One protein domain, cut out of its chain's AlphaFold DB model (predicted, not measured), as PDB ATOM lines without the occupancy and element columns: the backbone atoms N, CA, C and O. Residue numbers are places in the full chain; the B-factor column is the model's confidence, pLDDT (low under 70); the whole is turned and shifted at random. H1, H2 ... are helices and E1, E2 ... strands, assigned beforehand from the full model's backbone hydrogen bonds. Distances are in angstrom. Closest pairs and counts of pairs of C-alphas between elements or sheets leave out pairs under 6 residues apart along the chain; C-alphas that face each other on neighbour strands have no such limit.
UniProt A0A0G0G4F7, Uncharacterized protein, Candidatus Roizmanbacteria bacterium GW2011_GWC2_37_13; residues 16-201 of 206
ATOM      1  N   LYS A  16     -52.518   9.987 -29.323       85.44
ATOM      2  CA  LYS A  16     -51.668   9.699 -28.167       85.44
ATOM      3  C   LYS A  16     -50.675   8.584 -28.489       85.44
ATOM      4  O   LYS A  16     -49.486   8.780 -28.267       85.44
ATOM      5  N   ASP A  17     -51.140   7.478 -29.068       82.06
ATOM      6  CA  ASP A  17     -50.282   6.347 -29.457       82.06
ATOM      7  C   ASP A  17     -49.280   6.729 -30.548       82.06
ATOM      8  O   ASP A  17     -48.173   6.195 -30.608       82.06
ATOM      9  N   PHE A  18     -49.672   7.646 -31.437       83.56
ATOM     10  CA  PHE A  18     -48.781   8.171 -32.462       83.56
ATOM     11  C   PHE A  18     -47.653   8.992 -31.830       83.56
ATOM     12  O   PHE A  18     -46.483   8.722 -32.089       83.56
ATOM     13  N   ILE A  19     -47.993   9.948 -30.962       82.75
ATOM     14  CA  ILE A  19     -47.025  10.849 -30.324       82.75
ATOM     15  C   ILE A  19     -46.088  10.099 -29.368       82.75
ATOM     16  O   ILE A  19     -44.896  10.391 -29.355       82.75
ATOM     17  N   THR A  20     -46.571   9.113 -28.607       82.69
ATOM     18  CA  THR A  20     -45.726   8.337 -27.674       82.69
ATOM     19  C   THR A  20     -44.691   7.455 -28.370       82.69
ATOM     20  O   THR A  20     -43.719   7.046 -27.739       82.69
ATOM     21  N   ARG A  21     -44.869   7.168 -29.665       78.62
ATOM     22  CA  ARG A  21     -43.892   6.431 -30.485       78.62
ATOM     23  C   ARG A  21     -42.820   7.312 -31.105       78.62
ATOM     24  O   ARG A  21     -41.852   6.782 -31.651       78.62
ATOM     25  N   LEU A  22     -42.989   8.627 -31.049       79.25
ATOM     26  CA  LEU A  22     -41.984   9.568 -31.509       79.25
ATOM     27  C   LEU A  22     -40.953   9.783 -30.404       79.25
ATOM     28  O   LEU A  22     -41.279   9.822 -29.217       79.25
ATOM     29  N   ASN A  23     -39.694   9.973 -30.797       79.94
ATOM     30  CA  ASN A  23     -38.737  10.562 -29.870       79.94
ATOM     31  C   ASN A  23     -39.187  11.998 -29.531       79.94
ATOM     32  O   ASN A  23     -39.972  12.622 -30.251       79.94
ATOM     33  N   ARG A  24     -38.698  12.531 -28.409       83.75
ATOM     34  CA  ARG A  24     -39.113  13.857 -27.930       83.75
ATOM     35  C   ARG A  24     -38.902  14.973 -28.975       83.75
ATOM     36  O   ARG A  24     -39.835  15.758 -29.147       83.75
ATOM     37  N   PRO A  25     -37.760  15.061 -29.688       83.56
ATOM     38  CA  PRO A  25     -37.584  16.044 -30.762       83.56
ATOM     39  C   PRO A  25     -38.631  15.955 -31.883       83.56
ATOM     40  O   PRO A  25     -39.172  16.977 -32.308       83.56
ATOM     41  N   ASP A  26     -38.964  14.752 -32.341       80.94
ATOM     42  CA  ASP A  26     -39.933  14.546 -33.420       80.94
ATOM     43  C   ASP A  26     -41.351  14.883 -32.947       80.94
ATOM     44  O   ASP A  26     -42.087  15.564 -33.656       80.94
ATOM     45  N   ALA A  27     -41.711  14.517 -31.711       85.38
ATOM     46  CA  ALA A  27     -42.984  14.906 -31.103       85.38
ATOM     47  C   ALA A  27     -43.147  16.434 -31.011       85.38
ATOM     48  O   ALA A  27     -44.217  16.960 -31.322       85.38
ATOM     49  N   ILE A  28     -42.083  17.153 -30.629       86.81
ATOM     50  CA  ILE A  28     -42.064  18.626 -30.607       86.81
ATOM     51  C   ILE A  28     -42.281  19.178 -32.019       86.81
ATOM     52  O   ILE A  28     -43.102  20.074 -32.210       86.81
ATOM     53  N   THR A  29     -41.594  18.609 -33.010       86.88
ATOM     54  CA  THR A  29     -41.677  19.048 -34.410       86.88
ATOM     55  C   THR A  29     -43.073  18.826 -34.985       86.88
ATOM     56  O   THR A  29     -43.659  19.738 -35.562       86.88
ATOM     57  N   VAL A  30     -43.665  17.651 -34.755       88.44
ATOM     58  CA  VAL A  30     -45.052  17.346 -35.139       88.44
ATOM     59  C   VAL A  30     -46.030  18.301 -34.452       88.44
ATOM     60  O   VAL A  30     -46.936  18.826 -35.102       88.44
ATOM     61  N   GLY A  31     -45.830  18.589 -33.162       90.62
ATOM     62  CA  GLY A  31     -46.617  19.586 -32.434       90.62
ATOM     63  C   GLY A  31     -46.527  20.982 -33.059       90.62
ATOM     64  O   GLY A  31     -47.548  21.656 -33.210       90.62
ATOM     65  N   ALA A  32     -45.332  21.398 -33.484       90.56
ATOM     66  CA  ALA A  32     -45.111  22.665 -34.177       90.56
ATOM     67  C   ALA A  32     -45.779  22.694 -35.562       90.56
ATOM     68  O   ALA A  32     -46.408  23.696 -35.906       90.56
ATOM     69  N   VAL A  33     -45.733  21.598 -36.330       91.44
ATOM     70  CA  VAL A  33     -46.457  21.489 -37.610       91.44
ATOM     71  C   VAL A  33     -47.954  21.669 -37.371       91.44
ATOM     72  O   VAL A  33     -48.567  22.549 -37.969       91.44
ATOM     73  N   ILE A  34     -48.538  20.912 -36.437       92.88
ATOM     74  CA  ILE A  34     -49.968  21.000 -36.104       92.88
ATOM     75  C   ILE A  34     -50.353  22.421 -35.684       92.88
ATOM     76  O   ILE A  34     -51.376  22.940 -36.131       92.88
ATOM     77  N   LYS A  35     -49.538  23.068 -34.843       92.19
ATOM     78  CA  LYS A  35     -49.771  24.448 -34.401       92.19
ATOM     79  C   LYS A  35     -49.803  25.414 -35.586       92.19
ATOM     80  O   LYS A  35     -50.721  26.223 -35.672       92.19
ATOM     81  N   ASN A  36     -48.831  25.326 -36.493       88.69
ATOM     82  CA  ASN A  36     -48.746  26.222 -37.646       88.69
ATOM     83  C   ASN A  36     -49.888  25.995 -38.642       88.69
ATOM     84  O   ASN A  36     -50.478  26.967 -39.110       88.69
ATOM     85  N   ILE A  37     -50.275  24.741 -38.895       89.56
ATOM     86  CA  ILE A  37     -51.433  24.434 -39.746       89.56
ATOM     87  C   ILE A  37     -52.738  24.899 -39.108       89.56
ATOM     88  O   ILE A  37     -53.586  25.441 -39.807       89.56
ATOM     89  N   ARG A  38     -52.893  24.771 -37.787       89.69
ATOM     90  CA  ARG A  38     -54.049  25.331 -37.078       89.69
ATOM     91  C   ARG A  38     -54.133  26.846 -37.236       89.69
ATOM     92  O   ARG A  38     -55.217  27.363 -37.469       89.69
ATOM     93  N   ILE A  39     -53.009  27.552 -37.094       86.56
ATOM     94  CA  ILE A  39     -52.967  29.006 -37.295       86.56
ATOM     95  C   ILE A  39     -53.381  29.335 -38.727       86.56
ATOM     96  O   ILE A  39     -54.273  30.155 -38.903       86.56
ATOM     97  N   LEU A  40     -52.783  28.673 -39.722       83.44
ATOM     98  CA  LEU A  40     -53.097  28.880 -41.136       83.44
ATOM     99  C   LEU A  40     -54.580  28.627 -41.445       83.44
ATOM    100  O   LEU A  40     -55.211  29.446 -42.104       83.44
ATOM    101  N   ALA A  41     -55.144  27.534 -40.932       83.06
ATOM    102  CA  ALA A  41     -56.541  27.165 -41.148       83.06
ATOM    103  C   ALA A  41     -57.540  28.178 -40.562       83.06
ATOM    104  O   ALA A  41     -58.663  28.274 -41.041       83.06
ATOM    105  N   ASN A  42     -57.119  28.944 -39.552       78.19
ATOM    106  CA  ASN A  42     -57.927  29.973 -38.901       78.19
ATOM    107  C   ASN A  42     -57.659  31.390 -39.448       78.19
ATOM    108  O   ASN A  42     -58.170  32.363 -38.895       78.19
ATOM    109  N   GLN A  43     -56.830  31.556 -40.486       73.19
ATOM    110  CA  GLN A  43     -56.592  32.871 -41.085       73.19
ATOM    111  C   GLN A  43     -57.762  33.286 -41.987       73.19
ATOM    112  O   GLN A  43     -58.138  32.559 -42.902       73.19
ATOM    113  N   HIS A  44     -58.253  34.517 -41.811       51.81
ATOM    114  CA  HIS A  44     -59.366  35.140 -42.555       51.81
ATOM    115  C   HIS A  44     -59.113  35.397 -44.061       51.81
ATOM    116  O   HIS A  44     -59.780  36.225 -44.670       51.81
ATOM    117  N   LYS A  45     -58.108  34.758 -44.672       57.50
ATOM    118  CA  LYS A  45     -57.730  34.947 -46.089       57.50
ATOM    119  C   LYS A  45     -58.090  33.758 -46.981       57.50
ATOM    120  O   LYS A  45     -57.681  33.718 -48.145       57.50
ATOM    121  N   ILE A  46     -58.806  32.780 -46.438       66.69
ATOM    122  CA  ILE A  46     -59.320  31.662 -47.218       66.69
ATOM    123  C   ILE A  46     -60.514  32.178 -48.026       66.69
ATOM    124  O   ILE A  46     -61.422  32.787 -47.476       66.69
ATOM    125  N   ASN A  47     -60.493  31.977 -49.339       61.19
ATOM    126  CA  ASN A  47     -61.577  32.360 -50.230       61.19
ATOM    127  C   ASN A  47     -62.795  31.456 -49.965       61.19
ATOM    128  O   ASN A  47     -62.750  30.251 -50.216       61.19
ATOM    129  N   GLU A  48     -63.867  32.069 -49.471       55.25
ATOM    130  CA  GLU A  48     -65.084  31.427 -48.960       55.25
ATOM    131  C   GLU A  48     -66.042  30.906 -50.056       55.25
ATOM    132  O   GLU A  48     -67.086  30.332 -49.766       55.25
ATOM    133  N   SER A  49     -65.679  31.015 -51.337       51.81
ATOM    134  CA  SER A  49     -66.556  30.667 -52.473       51.81
ATOM    135  C   SER A  49     -66.844  29.167 -52.699       51.81
ATOM    136  O   SER A  49     -67.422  28.811 -53.725       51.81
ATOM    137  N   GLN A  50     -66.447  28.254 -51.801       54.75
ATOM    138  CA  GLN A  50     -66.543  26.793 -52.023       54.75
ATOM    139  C   GLN A  50     -67.537  26.062 -51.100       54.75
ATOM    140  O   GLN A  50     -67.579  24.832 -51.105       54.75
ATOM    141  N   GLY A  51     -68.349  26.777 -50.321       59.75
ATOM    142  CA  GLY A  51     -69.367  26.209 -49.425       59.75
ATOM    143  C   GLY A  51     -68.813  25.494 -48.182       59.75
ATOM    144  O   GLY A  51     -69.351  25.673 -47.094       59.75
ATOM    145  N   ARG A  52     -67.728  24.714 -48.291       74.88
ATOM    146  CA  ARG A  52     -67.056  24.077 -47.147       74.88
ATOM    147  C   ARG A  52     -65.545  23.967 -47.346       74.88
ATOM    148  O   ARG A  52     -65.071  23.435 -48.349       74.88
ATOM    149  N   VAL A  53     -64.789  24.421 -46.350       80.25
ATOM    150  CA  VAL A  53     -63.325  24.331 -46.298       80.25
ATOM    151  C   VAL A  53     -62.909  23.367 -45.202       80.25
ATOM    152  O   VAL A  53     -63.422  23.421 -44.086       80.25
ATOM    153  N   PHE A  54     -61.921  22.530 -45.493       86.12
ATOM    154  CA  PHE A  54     -61.295  21.658 -44.523       86.12
ATOM    155  C   PHE A  54     -59.770  21.732 -44.529       86.12
ATOM    156  O   PHE A  54     -59.112  21.963 -45.546       86.12
ATOM    157  N   PHE A  55     -59.211  21.442 -43.358       89.50
ATOM    158  CA  PHE A  55     -57.810  21.113 -43.152       89.50
ATOM    159  C   PHE A  55     -57.725  19.892 -42.256       89.50
ATOM    160  O   PHE A  55     -58.440  19.800 -41.257       89.50
ATOM    161  N   ALA A  56     -56.790  18.995 -42.539       92.12
ATOM    162  CA  ALA A  56     -56.393  17.989 -41.573       92.12
ATOM    163  C   ALA A  56     -54.900  17.690 -41.648       92.12
ATOM    164  O   ALA A  56     -54.277  17.768 -42.704       92.12
ATOM    165  N   VAL A  57     -54.344  17.341 -40.492       93.56
ATOM    166  CA  VAL A  57     -53.000  16.791 -40.344       93.56
ATOM    167  C   VAL A  57     -53.159  15.373 -39.830       93.56
ATOM    168  O   VAL A  57     -53.736  15.148 -38.762       93.56
ATOM    169  N   TYR A  58     -52.619  14.420 -40.575       90.94
ATOM    170  CA  TYR A  58     -52.553  13.025 -40.189       90.94
ATOM    171  C   TYR A  58     -51.108  12.613 -39.955       90.94
ATOM    172  O   TYR A  58     -50.208  12.977 -40.709       90.94
ATOM    173  N   GLY A  59     -50.903  11.778 -38.947       88.06
ATOM    174  CA  GLY A  59     -49.724  10.938 -38.863       88.06
ATOM    175  C   GLY A  59     -49.854   9.809 -39.879       88.06
ATOM    176  O   GLY A  59     -50.823   9.047 -39.832       88.06
ATOM    177  N   ILE A  60     -48.889   9.698 -40.787       79.94
ATOM    178  CA  ILE A  60     -48.793   8.632 -41.791       79.94
ATOM    179  C   ILE A  60     -47.404   7.998 -41.695       79.94
ATOM    180  O   ILE A  60     -46.621   8.008 -42.632       79.94
ATOM    181  N   ALA A  61     -47.049   7.466 -40.530       61.75
ATOM    182  CA  ALA A  61     -45.744   6.834 -40.393       61.75
ATOM    183  C   ALA A  61     -45.686   5.529 -41.198       61.75
ATOM    184  O   ALA A  61     -46.606   4.707 -41.116       61.75
ATOM    185  N   GLY A  62     -44.537   5.246 -41.814       53.97
ATOM    186  CA  GLY A  62     -44.190   3.926 -42.353       53.97
ATOM    187  C   GLY A  62     -44.207   2.763 -41.351       53.97
ATOM    188  O   GLY A  62     -43.905   1.628 -41.706       53.97
ATOM    189  N   ASN A  63     -44.601   3.023 -40.098       49.44
ATOM    190  CA  ASN A  63     -44.809   2.046 -39.033       49.44
ATOM    191  C   ASN A  63     -46.256   1.982 -38.489       49.44
ATOM    192  O   ASN A  63     -46.482   1.233 -37.538       49.44
ATOM    193  N   ILE A  64     -47.241   2.694 -39.063       53.66
ATOM    194  CA  ILE A  64     -48.670   2.474 -38.729       53.66
ATOM    195  C   ILE A  64     -49.157   1.125 -39.305       53.66
ATOM    196  O   ILE A  64     -50.089   0.528 -38.777       53.66
ATOM    197  N   SER A  65     -48.472   0.558 -40.309       46.78
ATOM    198  CA  SER A  65     -48.710  -0.811 -40.793       46.78
ATOM    199  C   SER A  65     -47.423  -1.436 -41.355       46.78
ATOM    200  O   SER A  65     -46.633  -0.747 -41.990       46.78
ATOM    201  N   LYS A  66     -47.158  -2.731 -41.120       42.78
ATOM    202  CA  LYS A  66     -46.110  -3.457 -41.872       42.78
ATOM    203  C   LYS A  66     -46.681  -3.950 -43.209       42.78
ATOM    204  O   LYS A  66     -47.824  -4.385 -43.255       42.78
ATOM    205  N   SER A  67     -45.822  -3.955 -44.238       39.66
ATOM    206  CA  SER A  67     -46.077  -4.374 -45.629       39.66
ATOM    207  C   SER A  67     -47.190  -3.579 -46.332       39.66
ATOM    208  O   SER A  67     -48.273  -4.102 -46.591       39.66
ATOM    209  N   GLY A  68     -46.906  -2.318 -46.676       47.97
ATOM    210  CA  GLY A  68     -47.843  -1.490 -47.440       47.97
ATOM    211  C   GLY A  68     -47.428  -0.029 -47.636       47.97
ATOM    212  O   GLY A  68     -48.173   0.865 -47.267       47.97
ATOM    213  N   GLU A  69     -46.256   0.190 -48.237       52.75
ATOM    214  CA  GLU A  69     -45.947   1.360 -49.087       52.75
ATOM    215  C   GLU A  69     -45.827   2.789 -48.492       52.75
ATOM    216  O   GLU A  69     -46.085   3.726 -49.234       52.75
ATOM    217  N   ARG A  70     -45.378   3.052 -47.252       53.16
ATOM    218  CA  ARG A  70     -44.830   4.394 -46.884       53.16
ATOM    219  C   ARG A  70     -43.598   4.257 -45.959       53.16
ATOM    220  O   ARG A  70     -43.606   3.333 -45.149       53.16
ATOM    221  N   PRO A  71     -42.515   5.047 -46.112       47.66
ATOM    222  CA  PRO A  71     -41.333   5.026 -45.237       47.66
ATOM    223  C   PRO A  71     -41.506   5.872 -43.953       47.66
ATOM    224  O   PRO A  71     -42.589   6.356 -43.652       47.66
ATOM    225  N   ASP A  72     -40.444   5.912 -43.143       52.12
ATOM    226  CA  ASP A  72     -40.320   6.498 -41.798       52.12
ATOM    227  C   ASP A  72     -41.017   7.859 -41.588       52.12
ATOM    228  O   ASP A  72     -40.774   8.781 -42.341       52.12
ATOM    229  N   VAL A  73     -41.822   7.951 -40.511       54.91
ATOM    230  CA  VAL A  73     -42.560   9.127 -39.981       54.91
ATOM    231  C   VAL A  73     -42.785  10.261 -40.978       54.91
ATOM    232  O   VAL A  73     -42.048  11.243 -41.012       54.91
ATOM    233  N   ASP A  74     -43.921  10.174 -41.658       76.50
ATOM    234  CA  ASP A  74     -44.407  11.263 -42.480       76.50
ATOM    235  C   ASP A  74     -45.671  11.859 -41.871       76.50
ATOM    236  O   ASP A  74     -46.440  11.198 -41.154       76.50
ATOM    237  N   LEU A  75     -45.902  13.125 -42.178       88.06
ATOM    238  CA  LEU A  75     -47.190  13.764 -41.973       88.06
ATOM    239  C   LEU A  75     -47.910  13.864 -43.311       88.06
ATOM    240  O   LEU A  75     -47.294  14.042 -44.357       88.06
ATOM    241  N   LEU A  76     -49.231  13.764 -43.273       89.06
ATOM    242  CA  LEU A  76     -50.102  14.065 -44.396       89.06
ATOM    243  C   LEU A  76     -50.914  15.287 -44.010       89.06
ATOM    244  O   LEU A  76     -51.704  15.230 -43.070       89.06
ATOM    245  N   ILE A  77     -50.728  16.371 -44.744       90.81
ATOM    246  CA  ILE A  77     -51.553  17.563 -44.643       90.81
ATOM    247  C   ILE A  77     -52.486  17.563 -45.842       90.81
ATOM    248  O   ILE A  77     -52.036  17.504 -46.985       90.81
ATOM    249  N   VAL A  78     -53.784  17.622 -45.578       88.56
ATOM    250  CA  VAL A  78     -54.809  17.720 -46.615       88.56
ATOM    251  C   VAL A  78     -55.604  19.001 -46.420       88.56
ATOM    252  O   VAL A  78     -55.939  19.367 -45.290       88.56
ATOM    253  N   THR A  79     -55.914  19.678 -47.518       86.06
ATOM    254  CA  THR A  79     -56.818  20.823 -47.522       86.06
ATOM    255  C   THR A  79     -57.509  20.985 -48.872       86.06
ATOM    256  O   THR A  79     -56.980  20.554 -49.896       86.06
ATOM    257  N   ASN A  80     -58.681  21.611 -48.879       81.12
ATOM    258  CA  ASN A  80     -59.332  22.161 -50.070       81.12
ATOM    259  C   ASN A  80     -59.454  23.699 -49.996       81.12
ATOM    260  O   ASN A  80     -60.304  24.279 -50.667       81.12
ATOM    261  N   ALA A  81     -58.649  24.362 -49.160       78.12
ATOM    262  CA  ALA A  81     -58.691  25.808 -48.986       78.12
ATOM    263  C   ALA A  81     -58.069  26.548 -50.173       78.12
ATOM    264  O   ALA A  81     -56.957  26.239 -50.606       78.12
ATOM    265  N   ARG A  82     -58.792  27.542 -50.701       71.81
ATOM    266  CA  ARG A  82     -58.288  28.469 -51.722       71.81
ATOM    267  C   ARG A  82     -57.832  29.741 -51.036       71.81
ATOM    268  O   ARG A  82     -58.517  30.224 -50.145       71.81
ATOM    269  N   TRP A  83     -56.745  30.334 -51.500       68.75
ATOM    270  CA  TRP A  83     -56.332  31.665 -51.064       68.75
ATOM    271  C   TRP A  83     -56.421  32.633 -52.237       68.75
ATOM    272  O   TRP A  83     -56.116  32.272 -53.372       68.75
ATOM    273  N   SER A  84     -56.870  33.858 -51.970       55.69
ATOM    274  CA  SER A  84     -57.017  34.911 -52.989       55.69
ATOM    275  C   SER A  84     -55.683  35.508 -53.449       55.69
ATOM    276  O   SER A  84     -55.621  36.152 -54.492       55.69
ATOM    277  N   GLN A  85     -54.613  35.290 -52.687       55.16
ATOM    278  CA  GLN A  85     -53.248  35.721 -52.988       55.16
ATOM    279  C   GLN A  85     -52.340  34.488 -52.967       55.16
ATOM    280  O   GLN A  85     -52.576  33.602 -52.157       55.16
ATOM    281  N   GLY A  86     -51.318  34.406 -53.823       52.66
ATOM    282  CA  GLY A  86     -50.277  33.374 -53.706       52.66
ATOM    283  C   GLY A  86     -49.297  33.701 -52.575       52.66
ATOM    284  O   GLY A  86     -49.066  34.875 -52.283       52.66
ATOM    285  N   HIS A  87     -48.714  32.688 -51.931       53.03
ATOM    286  CA  HIS A  87     -47.633  32.908 -50.965       53.03
ATOM    287  C   HIS A  87     -46.357  33.362 -51.694       53.03
ATOM    288  O   HIS A  87     -45.884  32.675 -52.599       53.03
ATOM    289  N   ILE A  88     -45.795  34.514 -51.312       45.69
ATOM    290  CA  ILE A  88     -44.632  35.104 -51.986       45.69
ATOM    291  C   ILE A  88     -43.349  34.572 -51.357       45.69
ATOM    292  O   ILE A  88     -43.010  34.906 -50.225       45.69
ATOM    293  N   ALA A  89     -42.597  33.803 -52.138       47.94
ATOM    294  CA  ALA A  89     -41.158  33.742 -51.991       47.94
ATOM    295  C   ALA A  89     -40.495  33.713 -53.368       47.94
ATOM    296  O   ALA A  89     -40.726  32.795 -54.153       47.94
ATOM    297  N   GLU A  90     -39.698  34.737 -53.671       42.94
ATOM    298  CA  GLU A  90     -39.137  34.966 -55.010       42.94
ATOM    299  C   GLU A  90     -38.264  33.813 -55.525       42.94
ATOM    300  O   GLU A  90     -38.273  33.512 -56.718       42.94
ATOM    301  N   ASP A  91     -37.568  33.104 -54.636       51.44
ATOM    302  CA  ASP A  91     -36.722  31.950 -54.960       51.44
ATOM    303  C   ASP A  91     -37.525  30.680 -55.291       51.44
ATOM    304  O   ASP A  91     -36.996  29.735 -55.878       51.44
ATOM    305  N   TRP A  92     -38.816  30.667 -54.959       47.69
ATOM    306  CA  TRP A  92     -39.767  29.621 -55.320       47.69
ATOM    307  C   TRP A  92     -40.623  30.000 -56.545       47.69
ATOM    308  O   TRP A  92     -41.512  29.251 -56.929       47.69
ATOM    309  N   ASN A  93     -40.336  31.113 -57.231       42.44
ATOM    310  CA  ASN A  93     -41.043  31.500 -58.461       42.44
ATOM    311  C   ASN A  93     -40.506  30.811 -59.738       42.44
ATOM    312  O   ASN A  93     -41.105  30.931 -60.804       42.44
ATOM    313  N   THR A  94     -39.394  30.068 -59.669       41.53
ATOM    314  CA  THR A  94     -38.719  29.460 -60.841       41.53
ATOM    315  C   THR A  94     -39.146  28.019 -61.169       41.53
ATOM    316  O   THR A  94     -38.562  27.380 -62.045       41.53
ATOM    317  N   TYR A  95     -40.193  27.479 -60.539       45.72
ATOM    318  CA  TYR A  95     -40.602  26.066 -60.667       45.72
ATOM    319  C   TYR A  95     -41.310  25.667 -61.983       45.72
ATOM    320  O   TYR A  95     -41.956  24.629 -62.039       45.72
ATOM    321  N   LEU A  96     -41.130  26.396 -63.091       38.97
ATOM    322  CA  LEU A  96     -41.756  26.155 -64.408       38.97
ATOM    323  C   LEU A  96     -41.291  24.898 -65.177       38.97
ATOM    324  O   LEU A  96     -41.180  24.917 -66.400       38.97
ATOM    325  N   SER A  97     -41.069  23.759 -64.516       38.12
ATOM    326  CA  SER A  97     -40.860  22.499 -65.241       38.12
ATOM    327  C   SER A  97     -41.503  21.270 -64.585       38.12
ATOM    328  O   SER A  97     -40.986  20.667 -63.650       38.12
ATOM    329  N   ARG A  98     -42.607  20.878 -65.239       37.41
ATOM    330  CA  ARG A  98     -43.222  19.546 -65.400       37.41
ATOM    331  C   ARG A  98     -44.363  19.046 -64.500       37.41
ATOM    332  O   ARG A  98     -44.974  18.081 -64.930       37.41
ATOM    333  N   ASP A  99     -44.774  19.722 -63.423       42.72
ATOM    334  CA  ASP A  99     -46.016  19.360 -62.678       42.72
ATOM    335  C   ASP A  99     -46.644  20.562 -61.928       42.72
ATOM    336  O   ASP A  99     -47.044  20.518 -60.765       42.72
ATOM    337  N   ASN A 100     -46.678  21.707 -62.605       40.69
ATOM    338  CA  ASN A 100     -46.593  23.024 -61.975       40.69
ATOM    339  C   ASN A 100     -47.889  23.629 -61.385       40.69
ATOM    340  O   ASN A 100     -47.903  24.811 -61.058       40.69
ATOM    341  N   ASN A 101     -48.967  22.855 -61.222       47.75
ATOM    342  CA  ASN A 101     -50.257  23.399 -60.763       47.75
ATOM    343  C   ASN A 101     -50.585  23.134 -59.286       47.75
ATOM    344  O   ASN A 101     -51.550  23.705 -58.791       47.75
ATOM    345  N   ALA A 102     -49.835  22.280 -58.577       49.03
ATOM    346  CA  ALA A 102     -50.220  21.877 -57.218       49.03
ATOM    347  C   ALA A 102     -49.548  22.674 -56.079       49.03
ATOM    348  O   ALA A 102     -50.084  22.673 -54.978       49.03
ATOM    349  N   PHE A 103     -48.402  23.343 -56.313       50.47
ATOM    350  CA  PHE A 103     -47.589  23.932 -55.223       50.47
ATOM    351  C   PHE A 103     -47.026  25.340 -55.455       50.47
ATOM    352  O   PHE A 103     -46.527  25.946 -54.507       50.47
ATOM    353  N   SER A 104     -47.086  25.886 -56.675       44.34
ATOM    354  CA  SER A 104     -46.652  27.269 -56.911       44.34
ATOM    355  C   SER A 104     -47.591  28.226 -56.171       44.34
ATOM    356  O   SER A 104     -48.774  28.296 -56.494       44.34
ATOM    357  N   GLY A 105     -47.074  28.941 -55.168       53.44
ATOM    358  CA  GLY A 105     -47.873  29.833 -54.320       53.44
ATOM    359  C   GLY A 105     -48.737  29.130 -53.261       53.44
ATOM    360  O   GLY A 105     -49.634  29.776 -52.717       53.44
ATOM    361  N   ASP A 106     -48.488  27.847 -52.954       71.31
ATOM    362  CA  ASP A 106     -49.233  27.104 -51.928       71.31
ATOM    363  C   ASP A 106     -48.882  27.586 -50.507       71.31
ATOM    364  O   ASP A 106     -47.723  27.591 -50.078       71.31
ATOM    365  N   TRP A 107     -49.911  27.997 -49.762       77.19
ATOM    366  CA  TRP A 107     -49.763  28.572 -48.426       77.19
ATOM    367  C   TRP A 107     -49.335  27.567 -47.367       77.19
ATOM    368  O   TRP A 107     -48.686  27.966 -46.399       77.19
ATOM    369  N   VAL A 108     -49.667  26.282 -47.521       84.12
ATOM    370  CA  VAL A 108     -49.228  25.241 -46.584       84.12
ATOM    371  C   VAL A 108     -47.719  25.085 -46.705       84.12
ATOM    372  O   VAL A 108     -47.011  25.180 -45.701       84.12
ATOM    373  N   ALA A 109     -47.212  24.914 -47.927       81.75
ATOM    374  CA  ALA A 109     -45.779  24.787 -48.173       81.75
ATOM    375  C   ALA A 109     -45.003  26.051 -47.751       81.75
ATOM    376  O   ALA A 109     -43.987  25.935 -47.063       81.75
ATOM    377  N   GLY A 110     -45.511  27.243 -48.088       79.56
ATOM    378  CA  GLY A 110     -44.919  28.524 -47.684       79.56
ATOM    379  C   GLY A 110     -44.870  28.717 -46.166       79.56
ATOM    380  O   GLY A 110     -43.809  29.000 -45.611       79.56
ATOM    381  N   THR A 111     -45.979  28.439 -45.469       84.50
ATOM    382  CA  THR A 111     -46.051  28.530 -44.000       84.50
ATOM    383  C   THR A 111     -45.043  27.602 -43.331       84.50
ATOM    384  O   THR A 111     -44.368  27.999 -42.380       84.50
ATOM    385  N   LEU A 112     -44.926  26.359 -43.810       86.62
ATOM    386  CA  LEU A 112     -43.951  25.407 -43.276       86.62
ATOM    387  C   LEU A 112     -42.522  25.900 -43.504       86.62
ATOM    388  O   LEU A 112     -41.707  25.846 -42.586       86.62
ATOM    389  N   ARG A 113     -42.224  26.418 -44.697       85.44
ATOM    390  CA  ARG A 113     -40.905  26.959 -45.017       85.44
ATOM    391  C   ARG A 113     -40.516  28.092 -44.085       85.44
ATOM    392  O   ARG A 113     -39.482  27.993 -43.429       85.44
ATOM    393  N   ASP A 114     -41.326  29.138 -44.015       82.44
ATOM    394  CA  ASP A 114     -40.964  30.359 -43.297       82.44
ATOM    395  C   ASP A 114     -40.818  30.105 -41.795       82.44
ATOM    396  O   ASP A 114     -39.917  30.636 -41.152       82.44
ATOM    397  N   ARG A 115     -41.657  29.228 -41.235       85.38
ATOM    398  CA  ARG A 115     -41.578  28.858 -39.820       85.38
ATOM    399  C   ARG A 115     -40.360  27.988 -39.539       85.38
ATOM    400  O   ARG A 115     -39.501  28.377 -38.752       85.38
ATOM    401  N   PHE A 116     -40.233  26.851 -40.219       87.81
ATOM    402  CA  PHE A 116     -39.200  25.875 -39.877       87.81
ATOM    403  C   PHE A 116     -37.791  26.288 -40.315       87.81
ATOM    404  O   PHE A 116     -36.829  25.875 -39.667       87.81
ATOM    405  N   SER A 117     -37.646  27.163 -41.315       84.44
ATOM    406  CA  SER A 117     -36.330  27.717 -41.683       84.44
ATOM    407  C   SER A 117     -35.707  28.541 -40.553       84.44
ATOM    408  O   SER A 117     -34.487  28.615 -40.447       84.44
ATOM    409  N   THR A 118     -36.529  29.123 -39.673       82.81
ATOM    410  CA  THR A 118     -36.056  29.861 -38.487       82.81
ATOM    411  C   THR A 118     -35.842  28.971 -37.258       82.81
ATOM    412  O   THR A 118     -35.208  29.392 -36.296       82.81
ATOM    413  N   GLU A 119     -36.318  27.723 -37.293       83.25
ATOM    414  CA  GLU A 119     -36.272  26.765 -36.177       83.25
ATOM    415  C   GLU A 119     -35.153  25.712 -36.340       83.25
ATOM    416  O   GLU A 119     -35.217  24.625 -35.766       83.25
ATOM    417  N   GLY A 120     -34.118  26.020 -37.131       83.31
ATOM    418  CA  GLY A 120     -32.961  25.135 -37.322       83.31
ATOM    419  C   GLY A 120     -33.223  23.950 -38.256       83.31
ATOM    420  O   GLY A 120     -32.571  22.905 -38.137       83.31
ATOM    421  N   TYR A 121     -34.178  24.091 -39.180       88.25
ATOM    422  CA  TYR A 121     -34.382  23.147 -40.274       88.25
ATOM    423  C   TYR A 121     -33.980  23.766 -41.597       88.25
ATOM    424  O   TYR A 121     -34.272  24.920 -41.897       88.25
ATOM    425  N   LYS A 122     -33.403  22.936 -42.453       89.06
ATOM    426  CA  LYS A 122     -33.415  23.167 -43.885       89.06
ATOM    427  C   LYS A 122     -34.737  22.634 -44.434       89.06
ATOM    428  O   LYS A 122     -35.038  21.449 -44.301       89.06
ATOM    429  N   VAL A 123     -35.531  23.505 -45.048       86.88
ATOM    430  CA  VAL A 123     -36.821  23.127 -45.636       86.88
ATOM    431  C   VAL A 123     -36.659  22.921 -47.137       86.88
ATOM    432  O   VAL A 123     -36.219  23.819 -47.850       86.88
ATOM    433  N   ILE A 124     -36.988  21.725 -47.622       84.38
ATOM    434  CA  ILE A 124     -36.732  21.307 -49.004       84.38
ATOM    435  C   ILE A 124     -38.040  20.893 -49.667       84.38
ATOM    436  O   ILE A 124     -38.724  19.994 -49.187       84.38
ATOM    437  N   LEU A 125     -38.354  21.478 -50.822       79.38
ATOM    438  CA  LEU A 125     -39.383  20.933 -51.703       79.38
ATOM    439  C   LEU A 125     -38.814  19.737 -52.476       79.38
ATOM    440  O   LEU A 125     -37.865  19.864 -53.256       79.38
ATOM    441  N   VAL A 126     -39.388  18.557 -52.272       76.56
ATOM    442  CA  VAL A 126     -38.932  17.330 -52.927       76.56
ATOM    443  C   VAL A 126     -39.513  17.269 -54.340       76.56
ATOM    444  O   VAL A 126     -40.684  16.960 -54.537       76.56
ATOM    445  N   LYS A 127     -38.663  17.528 -55.342       68.62
ATOM    446  CA  LYS A 127     -39.055  17.558 -56.765       68.62
ATOM    447  C   LYS A 127     -39.530  16.208 -57.308       68.62
ATOM    448  O   LYS A 127     -40.390  16.160 -58.178       68.62
ATOM    449  N   LYS A 128     -38.945  15.105 -56.834       70.19
ATOM    450  CA  LYS A 128     -39.303  13.749 -57.266       70.19
ATOM    451  C   LYS A 128     -40.004  13.031 -56.128       70.19
ATOM    452  O   LYS A 128     -39.345  12.555 -55.206       70.19
ATOM    453  N   ILE A 129     -41.326  12.933 -56.226       69.56
ATOM    454  CA  ILE A 129     -42.148  12.205 -55.261       69.56
ATOM    455  C   ILE A 129     -41.681  10.745 -55.234       69.56
ATOM    456  O   ILE A 129     -41.682  10.078 -56.275       69.56
ATOM    457  N   PRO A 130     -41.277  10.221 -54.069       69.06
ATOM    458  CA  PRO A 130     -40.922   8.823 -53.952       69.06
ATOM    459  C   PRO A 130     -42.074   7.896 -54.366       69.06
ATOM    460  O   PRO A 130     -43.249   8.176 -54.111       69.06
ATOM    461  N   ASN A 131     -41.728   6.767 -54.991       68.25
ATOM    462  CA  ASN A 131     -42.689   5.862 -55.632       68.25
ATOM    463  C   ASN A 131     -43.850   5.461 -54.704       68.25
ATOM    464  O   ASN A 131     -44.995   5.404 -55.151       68.25
ATOM    465  N   GLN A 132     -43.546   5.247 -53.425       65.81
ATOM    466  CA  GLN A 132     -44.490   4.955 -52.344       65.81
ATOM    467  C   GLN A 132     -45.682   5.925 -52.243       65.81
ATOM    468  O   GLN A 132     -46.805   5.495 -52.004       65.81
ATOM    469  N   TYR A 133     -45.484   7.228 -52.469       67.06
ATOM    470  CA  TYR A 133     -46.578   8.202 -52.407       67.06
ATOM    471  C   TYR A 133     -47.252   8.387 -53.764       67.06
ATOM    472  O   TYR A 133     -48.440   8.695 -53.805       67.06
ATOM    473  N   SER A 134     -46.509   8.181 -54.857       64.88
ATOM    474  CA  SER A 134     -46.991   8.395 -56.229       64.88
ATOM    475  C   SER A 134     -47.952   7.312 -56.740       64.88
ATOM    476  O   SER A 134     -48.755   7.574 -57.630       64.88
ATOM    477  N   LYS A 135     -47.872   6.082 -56.209       64.31
ATOM    478  CA  LYS A 135     -48.587   4.917 -56.765       64.31
ATOM    479  C   LYS A 135     -49.909   4.591 -56.070       64.31
ATOM    480  O   LYS A 135     -50.623   3.704 -56.544       64.31
ATOM    481  N   VAL A 136     -50.218   5.251 -54.951       66.00
ATOM    482  CA  VAL A 136     -51.342   4.898 -54.071       66.00
ATOM    483  C   VAL A 136     -51.964   6.141 -53.430       66.00
ATOM    484  O   VAL A 136     -51.245   7.046 -53.007       66.00
ATOM    485  N   GLY A 137     -53.293   6.170 -53.308       72.88
ATOM    486  CA  GLY A 137     -54.057   7.323 -52.826       72.88
ATOM    487  C   GLY A 137     -54.182   8.420 -53.882       72.88
ATOM    488  O   GLY A 137     -54.218   8.147 -55.084       72.88
ATOM    489  N   VAL A 138     -54.223   9.670 -53.425       68.62
ATOM    490  CA  VAL A 138     -54.372  10.841 -54.297       68.62
ATOM    491  C   VAL A 138     -53.190  10.997 -55.267       68.62
ATOM    492  O   VAL A 138     -52.032  10.904 -54.860       68.62
ATOM    493  N   ARG A 139     -53.484  11.262 -56.549       61.12
ATOM    494  CA  ARG A 139     -52.471  11.390 -57.616       61.12
ATOM    495  C   ARG A 139     -51.612  12.650 -57.504       61.12
ATOM    496  O   ARG A 139     -50.418  12.578 -57.766       61.12
ATOM    497  N   GLN A 140     -52.197  13.784 -57.130       65.50
ATOM    498  CA  GLN A 140     -51.453  15.034 -56.966       65.50
ATOM    499  C   GLN A 140     -51.033  15.193 -55.506       65.50
ATOM    500  O   GLN A 140     -51.858  15.415 -54.622       65.50
ATOM    501  N   LYS A 141     -49.735  15.042 -55.267       74.69
ATOM    502  CA  LYS A 141     -49.099  15.203 -53.961       74.69
ATOM    503  C   LYS A 141     -47.871  16.078 -54.126       74.69
ATOM    504  O   LYS A 141     -47.228  16.051 -55.167       74.69
ATOM    505  N   GLY A 142     -47.528  16.808 -53.084       78.44
ATOM    506  CA  GLY A 142     -46.246  17.491 -52.947       78.44
ATOM    507  C   GLY A 142     -45.607  17.043 -51.664       78.44
ATOM    508  O   GLY A 142     -46.292  16.555 -50.767       78.44
ATOM    509  N   ILE A 143     -44.291  17.163 -51.585       80.94
ATOM    510  CA  ILE A 143     -43.573  16.797 -50.373       80.94
ATOM    511  C   ILE A 143     -42.668  17.947 -49.980       80.94
ATOM    512  O   ILE A 143     -41.781  18.343 -50.737       80.94
ATOM    513  N   VAL A 144     -42.891  18.446 -48.771       85.31
ATOM    514  CA  VAL A 144     -41.963  19.326 -48.069       85.31
ATOM    515  C   VAL A 144     -41.196  18.474 -47.071       85.31
ATOM    516  O   VAL A 144     -41.790  17.852 -46.196       85.31
ATOM    517  N   ARG A 145     -39.875  18.438 -47.201       86.56
ATOM    518  CA  ARG A 145     -38.973  17.773 -46.268       86.56
ATOM    519  C   ARG A 145     -38.426  18.786 -45.278       86.56
ATOM    520  O   ARG A 145     -37.815  19.776 -45.681       86.56
ATOM    521  N   LEU A 146     -38.607  18.505 -43.995       88.81
ATOM    522  CA  LEU A 146     -37.939  19.205 -42.906       88.81
ATOM    523  C   LEU A 146     -36.664  18.436 -42.564       88.81
ATOM    524  O   LEU A 146     -36.722  17.367 -41.957       88.81
ATOM    525  N   GLU A 147     -35.512  18.954 -42.979       89.06
ATOM    526  CA  GLU A 147     -34.206  18.366 -42.691       89.06
ATOM    527  C   GLU A 147     -33.577  19.094 -41.489       89.06
ATOM    528  O   GLU A 147     -33.221  20.269 -41.603       89.06
ATOM    529  N   PRO A 148     -33.487  18.453 -40.309       85.19
ATOM    530  CA  PRO A 148     -32.902  19.084 -39.130       85.19
ATOM    531  C   PRO A 148     -31.411  19.356 -39.358       85.19
ATOM    532  O   PRO A 148     -30.692  18.504 -39.867       85.19
ATOM    533  N   GLN A 149     -30.924  20.526 -38.938       84.56
ATOM    534  CA  GLN A 149     -29.505  20.892 -39.074       84.56
ATOM    535  C   GLN A 149     -28.608  20.317 -37.963       84.56
ATOM    536  O   GLN A 149     -27.397  20.507 -37.983       84.56
ATOM    537  N   SER A 150     -29.194  19.625 -36.983       79.38
ATOM    538  CA  SER A 150     -28.474  18.969 -35.883       79.38
ATOM    539  C   SER A 150     -28.197  17.498 -36.198       79.38
ATOM    540  O   SER A 150     -29.065  16.793 -36.715       79.38
ATOM    541  N   GLU A 151     -27.000  17.027 -35.841       73.00
ATOM    542  CA  GLU A 151     -26.589  15.634 -36.038       73.00
ATOM    543  C   GLU A 151     -27.500  14.641 -35.293       73.00
ATOM    544  O   GLU A 151     -28.002  14.905 -34.200       73.00
ATOM    545  N   GLY A 152     -27.721  13.471 -35.900       69.00
ATOM    546  CA  GLY A 152     -28.476  12.367 -35.297       69.00
ATOM    547  C   GLY A 152     -30.003  12.479 -35.378       69.00
ATOM    548  O   GLY A 152     -30.699  11.549 -34.965       69.00
ATOM    549  N   ARG A 153     -30.549  13.567 -35.933       74.56
ATOM    550  CA  ARG A 153     -31.993  13.713 -36.168       74.56
ATOM    551  C   ARG A 153     -32.374  13.288 -37.585       74.56
ATOM    552  O   ARG A 153     -31.663  13.575 -38.544       74.56
ATOM    553  N   LYS A 154     -33.510  12.600 -37.721       77.19
ATOM    554  CA  LYS A 154     -34.026  12.170 -39.027       77.19
ATOM    555  C   LYS A 154     -34.838  13.291 -39.694       77.19
ATOM    556  O   LYS A 154     -35.498  14.049 -38.983       77.19
ATOM    557  N   PRO A 155     -34.831  13.382 -41.035       82.38
ATOM    558  CA  PRO A 155     -35.768  14.232 -41.755       82.38
ATOM    559  C   PRO A 155     -37.219  13.797 -41.523       82.38
ATOM    560  O   PRO A 155     -37.484  12.611 -41.335       82.38
ATOM    561  N   ILE A 156     -38.141  14.755 -41.595       83.44
ATOM    562  CA  ILE A 156     -39.588  14.506 -41.599       83.44
ATOM    563  C   ILE A 156     -40.126  14.919 -42.965       83.44
ATOM    564  O   ILE A 156     -40.000  16.091 -43.337       83.44
ATOM    565  N   ASP A 157     -40.733  13.987 -43.700       84.06
ATOM    566  CA  ASP A 157     -41.444  14.321 -44.931       84.06
ATOM    567  C   ASP A 157     -42.899  14.678 -44.620       84.06
ATOM    568  O   ASP A 157     -43.612  14.025 -43.857       84.06
ATOM    569  N   ILE A 158     -43.355  15.764 -45.227       87.62
ATOM    570  CA  ILE A 158     -44.718  16.259 -45.117       87.62
ATOM    571  C   ILE A 158     -45.338  16.160 -46.500       87.62
ATOM    572  O   ILE A 158     -45.038  16.954 -47.392       87.62
ATOM    573  N   VAL A 159     -46.208  15.169 -46.670       84.69
ATOM    574  CA  VAL A 159     -47.028  15.005 -47.864       84.69
ATOM    575  C   VAL A 159     -48.153  16.026 -47.802       84.69
ATOM    576  O   VAL A 159     -48.972  15.998 -46.888       84.69
ATOM    577  N   ILE A 160     -48.214  16.912 -48.782       84.81
ATOM    578  CA  ILE A 160     -49.267  17.908 -48.916       84.81
ATOM    579  C   ILE A 160     -50.184  17.472 -50.053       84.81
ATOM    580  O   ILE A 160     -49.730  17.154 -51.156       84.81
ATOM    581  N   VAL A 161     -51.481  17.448 -49.770       82.00
ATOM    582  CA  VAL A 161     -52.540  17.207 -50.743       82.00
ATOM    583  C   VAL A 161     -53.466  18.414 -50.745       82.00
ATOM    584  O   VAL A 161     -54.209  18.637 -49.789       82.00
ATOM    585  N   ASN A 162     -53.431  19.169 -51.839       77.56
ATOM    586  CA  ASN A 162     -54.361  20.261 -52.081       77.56
ATOM    587  C   ASN A 162     -55.461  19.787 -53.046       77.56
ATOM    588  O   ASN A 162     -55.211  19.548 -54.228       77.56
ATOM    589  N   HIS A 163     -56.677  19.608 -52.528       71.69
ATOM    590  CA  HIS A 163     -57.796  19.023 -53.268       71.69
ATOM    591  C   HIS A 163     -58.366  19.922 -54.366       71.69
ATOM    592  O   HIS A 163     -59.050  19.423 -55.252       71.69
ATOM    593  N   ILE A 164     -58.046  21.216 -54.373       62.94
ATOM    594  CA  ILE A 164     -58.503  22.149 -55.412       62.94
ATOM    595  C   ILE A 164     -57.889  21.844 -56.775       62.94
ATOM    596  O   ILE A 164     -58.523  22.062 -57.805       62.94
ATOM    597  N   CYS A 165     -56.657  21.340 -56.784       49.91
ATOM    598  CA  CYS A 165     -55.940  21.006 -58.009       49.91
ATOM    599  C   CYS A 165     -56.419  19.672 -58.610       49.91
ATOM    600  O   CYS A 165     -56.135  19.368 -59.776       49.91
ATOM    601  N   LEU A 166     -57.164  18.877 -57.831       51.28
ATOM    602  CA  LEU A 166     -57.709  17.600 -58.256       51.28
ATOM    603  C   LEU A 166     -59.015  17.846 -59.002       51.28
ATOM    604  O   LEU A 166     -60.011  18.285 -58.447       51.28
ATOM    605  N   ILE A 167     -59.011  17.479 -60.276       45.56
ATOM    606  CA  ILE A 167     -60.122  17.601 -61.231       45.56
ATOM    607  C   ILE A 167     -61.383  16.803 -60.797       45.56
ATOM    608  O   ILE A 167     -62.428  16.902 -61.433       45.56
ATOM    609  N   ASN A 168     -61.332  16.065 -59.682       48.78
ATOM    610  CA  ASN A 168     -62.498  15.418 -59.083       48.78
ATOM    611  C   ASN A 168     -63.212  16.400 -58.145       48.78
ATOM    612  O   ASN A 168     -62.891  16.485 -56.959       48.78
ATOM    613  N   GLN A 169     -64.197  17.104 -58.698       55.00
ATOM    614  CA  GLN A 169     -65.030  18.123 -58.047       55.00
ATOM    615  C   GLN A 169     -65.892  17.602 -56.866       55.00
ATOM    616  O   GLN A 169     -66.609  18.388 -56.254       55.00
ATOM    617  N   ASP A 170     -65.794  16.318 -56.497       66.62
ATOM    618  CA  ASP A 170     -66.739  15.643 -55.590       66.62
ATOM    619  C   ASP A 170     -66.259  15.476 -54.132       66.62
ATOM    620  O   ASP A 170     -67.023  15.014 -53.283       66.62
ATOM    621  N   ILE A 171     -65.003  15.817 -53.807       78.19
ATOM    622  CA  ILE A 171     -64.502  15.753 -52.419       78.19
ATOM    623  C   ILE A 171     -64.672  17.124 -51.767       78.19
ATOM    624  O   ILE A 171     -63.805  17.991 -51.867       78.19
ATOM    625  N   THR A 172     -65.793  17.298 -51.074       77.94
ATOM    626  CA  THR A 172     -66.158  18.534 -50.364       77.94
ATOM    627  C   THR A 172     -66.005  18.413 -48.847       77.94
ATOM    628  O   THR A 172     -66.125  19.405 -48.131       77.94
ATOM    629  N   THR A 173     -65.705  17.208 -48.349       84.44
ATOM    630  CA  THR A 173     -65.543  16.919 -46.917       84.44
ATOM    631  C   THR A 173     -64.308  16.074 -46.615       84.44
ATOM    632  O   THR A 173     -63.850  15.280 -47.446       84.44
ATOM    633  N   LEU A 174     -63.815  16.159 -45.374       87.69
ATOM    634  CA  LEU A 174     -62.730  15.284 -44.900       87.69
ATOM    635  C   LEU A 174     -63.117  13.807 -44.934       87.69
ATOM    636  O   LEU A 174     -62.287  12.962 -45.260       87.69
ATOM    637  N   LYS A 175     -64.380  13.487 -44.642       89.12
ATOM    638  CA  LYS A 175     -64.867  12.105 -44.664       89.12
ATOM    639  C   LYS A 175     -64.760  11.496 -46.065       89.12
ATOM    640  O   LYS A 175     -64.246  10.392 -46.216       89.12
ATOM    641  N   GLN A 176     -65.170  12.231 -47.098       87.00
ATOM    642  CA  GLN A 176     -65.015  11.775 -48.484       87.00
ATOM    643  C   GLN A 176     -63.537  11.612 -48.854       87.00
ATOM    644  O   GLN A 176     -63.154  10.619 -49.468       87.00
ATOM    645  N   PHE A 177     -62.671  12.538 -48.433       86.50
ATOM    646  CA  PHE A 177     -61.233  12.363 -48.618       86.50
ATOM    647  C   PHE A 177     -60.723  11.060 -47.977       86.50
ATOM    648  O   PHE A 177     -59.918  10.334 -48.570       86.50
ATOM    649  N   GLU A 178     -61.199  10.740 -46.776       87.38
ATOM    650  CA  GLU A 178     -60.821   9.532 -46.050       87.38
ATOM    651  C   GLU A 178     -61.291   8.246 -46.730       87.38
ATOM    652  O   GLU A 178     -60.504   7.301 -46.849       87.38
ATOM    653  N   GLU A 179     -62.528   8.234 -47.216       86.62
ATOM    654  CA  GLU A 179     -63.197   7.051 -47.755       86.62
ATOM    655  C   GLU A 179     -62.882   6.784 -49.228       86.62
ATOM    656  O   GLU A 179     -62.824   5.621 -49.621       86.62
ATOM    657  N   VAL A 180     -62.664   7.830 -50.035       82.06
ATOM    658  CA  VAL A 180     -62.482   7.694 -51.492       82.06
ATOM    659  C   VAL A 180     -61.229   8.382 -52.040       82.06
ATOM    660  O   VAL A 180     -60.732   7.984 -53.091       82.06
ATOM    661  N   GLY A 181     -60.684   9.385 -51.343       79.56
ATOM    662  CA  GLY A 181     -59.519  10.152 -51.802       79.56
ATOM    663  C   GLY A 181     -58.179   9.453 -51.553       79.56
ATOM    664  O   GLY A 181     -57.394   9.236 -52.476       79.56
ATOM    665  N   ASP A 182     -57.898   9.080 -50.303       82.31
ATOM    666  CA  ASP A 182     -56.633   8.444 -49.900       82.31
ATOM    667  C   ASP A 182     -56.816   6.939 -49.645       82.31
ATOM    668  O   ASP A 182     -56.724   6.433 -48.523       82.31
ATOM    669  N   VAL A 183     -57.105   6.208 -50.722       79.62
ATOM    670  CA  VAL A 183     -57.359   4.761 -50.711       79.62
ATOM    671  C   VAL A 183     -56.271   3.964 -51.434       79.62
ATOM    672  O   VAL A 183     -55.534   4.471 -52.281       79.62
ATOM    673  N   ASN A 184     -56.157   2.678 -51.106       78.69
ATOM    674  CA  ASN A 184     -55.280   1.759 -51.816       78.69
ATOM    675  C   ASN A 184     -55.846   1.349 -53.188       78.69
ATOM    676  O   ASN A 184     -56.975   1.673 -53.540       78.69
ATOM    677  N   LYS A 185     -55.085   0.560 -53.960       77.94
ATOM    678  CA  LYS A 185     -55.514   0.051 -55.282       77.94
ATOM    679  C   LYS A 185     -56.807  -0.784 -55.258       77.94
ATOM    680  O   LYS A 185     -57.371  -1.042 -56.312       77.94
ATOM    681  N   LYS A 186     -57.249  -1.233 -54.078       82.19
ATOM    682  CA  LYS A 186     -58.501  -1.975 -53.854       82.19
ATOM    683  C   LYS A 186     -59.624  -1.083 -53.300       82.19
ATOM    684  O   LYS A 186     -60.624  -1.617 -52.835       82.19
ATOM    685  N   GLY A 187     -59.437   0.238 -53.261       79.00
ATOM    686  CA  GLY A 187     -60.415   1.189 -52.727       79.00
ATOM    687  C   GLY A 187     -60.527   1.211 -51.199       79.00
ATOM    688  O   GLY A 187     -61.444   1.828 -50.677       79.00
ATOM    689  N   LYS A 188     -59.625   0.553 -50.453       83.69
ATOM    690  CA  LYS A 188     -59.659   0.599 -48.980       83.69
ATOM    691  C   LYS A 188     -58.882   1.809 -48.450       83.69
ATOM    692  O   LYS A 188     -57.768   2.020 -48.937       83.69
ATOM    693  N   PRO A 189     -59.386   2.534 -47.435       82.06
ATOM    694  CA  PRO A 189     -58.675   3.655 -46.822       82.06
ATOM    695  C   PRO A 189     -57.254   3.291 -46.393       82.06
ATOM    696  O   PRO A 189     -57.017   2.223 -45.820       82.06
ATOM    697  N   LEU A 190     -56.300   4.179 -46.672       80.56
ATOM    698  CA  LEU A 190     -54.925   4.002 -46.217       80.56
ATOM    699  C   LEU A 190     -54.795   4.277 -44.712       80.56
ATOM    700  O   LEU A 190     -55.466   5.188 -44.206       80.56
ATOM    701  N   PRO A 191     -53.930   3.525 -43.998       79.00
ATOM    702  CA  PRO A 191     -53.705   3.722 -42.571       79.00
ATOM    703  C   PRO A 191     -53.190   5.128 -42.274       79.00
ATOM    704  O   PRO A 191     -52.205   5.583 -42.860       79.00
ATOM    705  N   ARG A 192     -53.856   5.801 -41.339       83.56
ATOM    706  CA  ARG A 192     -53.545   7.162 -40.912       83.56
ATOM    707  C   ARG A 192     -54.086   7.393 -39.508       83.56
ATOM    708  O   ARG A 192     -55.063   6.761 -39.114       83.56
ATOM    709  N   VAL A 193     -53.485   8.324 -38.781       88.00
ATOM    710  CA  VAL A 193     -53.975   8.766 -37.470       88.00
ATOM    711  C   VAL A 193     -54.278  10.246 -37.561       88.00
ATOM    712  O   VAL A 193     -53.381  11.035 -37.835       88.00
ATOM    713  N   LEU A 194     -55.532  10.632 -37.343       92.06
ATOM    714  CA  LEU A 194     -55.927  12.037 -37.342       92.06
ATOM    715  C   LEU A 194     -55.282  12.756 -36.153       92.06
ATOM    716  O   LEU A 194     -55.559  12.392 -35.018       92.06
ATOM    717  N   LEU A 195     -54.449  13.769 -36.394       92.56
ATOM    718  CA  LEU A 195     -53.781  14.555 -35.344       92.56
ATOM    719  C   LEU A 195     -54.443  15.917 -35.137       92.56
ATOM    720  O   LEU A 195     -54.476  16.444 -34.027       92.56
ATOM    721  N   PHE A 196     -54.971  16.488 -36.214       93.56
ATOM    722  CA  PHE A 196     -55.694  17.749 -36.208       93.56
ATOM    723  C   PHE A 196     -56.670  17.773 -37.375       93.56
ATOM    724  O   PHE A 196     -56.325  17.320 -38.463       93.56
ATOM    725  N   LYS A 197     -57.856  18.344 -37.161       93.00
ATOM    726  CA  LYS A 197     -58.735  18.777 -38.243       93.00
ATOM    727  C   LYS A 197     -59.434  20.075 -37.895       93.00
ATOM    728  O   LYS A 197     -59.687  20.344 -36.721       93.00
ATOM    729  N   THR A 198     -59.808  20.796 -38.936       88.38
ATOM    730  CA  THR A 198     -60.883  21.772 -38.892       88.38
ATOM    731  C   THR A 198     -61.691  21.679 -40.177       88.38
ATOM    732  O   THR A 198     -61.145  21.356 -41.233       88.38
ATOM    733  N   GLU A 199     -62.991  21.905 -40.077       86.25
ATOM    734  CA  GLU A 199     -63.918  21.873 -41.204       86.25
ATOM    735  C   GLU A 199     -65.002  22.909 -40.922       86.25
ATOM    736  O   GLU A 199     -65.635  22.876 -39.866       86.25
ATOM    737  N   HIS A 200     -65.157  23.862 -41.833       78.25
ATOM    738  CA  HIS A 200     -66.077  24.981 -41.693       78.25
ATOM    739  C   HIS A 200     -66.926  25.081 -42.944       78.25
ATOM    740  O   HIS A 200     -66.408  24.982 -44.056       78.25
ATOM    741  N   GLU A 201     -68.221  25.300 -42.758       67.56
ATOM    742  CA  GLU A 201     -69.055  25.820 -43.833       67.56
ATOM    743  C   GLU A 201     -68.670  27.278 -44.045       67.56
ATOM    744  O   GLU A 201     -68.599  28.058 -43.095       67.56
TER     745      GLU A 201
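Overview. This is residues 16 to 201 of the 206 residues of an uncharacterized protein of Candidatus Roizmanbacteria bacterium GW2011_GWC2_37_13 (UniProt A0A0G0G4F7). A twisted sheet of six strands curls round the long helix H2, with H3 over the same face next to H2. H5 only grazes the sheet, the short H1 comes just before H2, and a 27-residue stretch with no named element, residues 80 to 106, joins E2 to H3. The printed part has 186 residues, with five named helices and six named strands in the order H1, H2, E1, E2, H3, E3, H4, E4, E5, H5, E6; the mixed sheet runs E3, E4, E5, E2, E1, E6. The class is mixed, helices and strands, with under half of the residues, 90, in named elements. The whole is compact and rounded, with a radius of gyration of the C-alphas of 15.7 A and spans of 45 by 42 by 32 A.

Arrangement. H1, residues 16 to 20, is close but not clearly touching H2, residues 24 to 41; their closest C-alphas, Ile 19 and Ala 27, are 5.8 A apart. E1, residues 52 to 60, and E2, residues 74 to 79, form an antiparallel hairpin, with N 58 and O 76 at 2.8 A. H3, residues 107 to 118, touches residues 33 to 40 of H2 alone, closest at the C-alphas of Ile 37 and Val 108, 7.2 A, with a steep tilt of 44 degrees, opposite ways. H2 and H3 are on the same face of the sheet, as two layers, helices over one face. E3, residues 121 to 125, is an edge strand antiparallel to E4, residues 142 to 148, with N 122 and O 147 at 2.8 A. H4, residues 131 to 134, is only just not on the sheet, with 4 pairs of C-alphas within 10 A. E4 and E5, residues 156 to 162, form a hairpin, with N 158 and O 144 at 2.8 A; E5 and E2 are parallel, with N 77 and O 159 at 2.8 A. H5, residues 174 to 181, is closest to E1 at the C-alphas of Leu 174 and Phe 54, 6.5 A. E6, residues 193 to 201, is the other edge strand, antiparallel to E1, with N 55 and O 198 at 2.9 A; it bends by 61 degrees at residue 196. E2, H3, E3 and E5, H5, E6 are split strand-helix-strand units, their two strands running the same way but not neighbours, with right-handed crossovers. In H1, H2 and H5 every O i to N i+4 pair is within hydrogen-bond range, in H3 7 of 8; H4 is too short for one.

Along the chain. H1 begins at C-alpha 16, (-51.668, 9.699, -28.167). H2 is 25.6 A long, E1 24.5 A, E6 23.6 A. E6 ends at C-alpha 201, (-69.055, 25.820, -43.833).

Size, cuts and confidence. The farthest C-alphas, Gly 51 and Glu 151, are 46.1 A apart. The printed part has no cut; the links E1 to E2, E2 to H3, E5 to H5 and H5 to E6 are long. The mean pLDDT of the printed part is 73.3, with 65 residues under 70, among them 61 to 73 and 83 to 105.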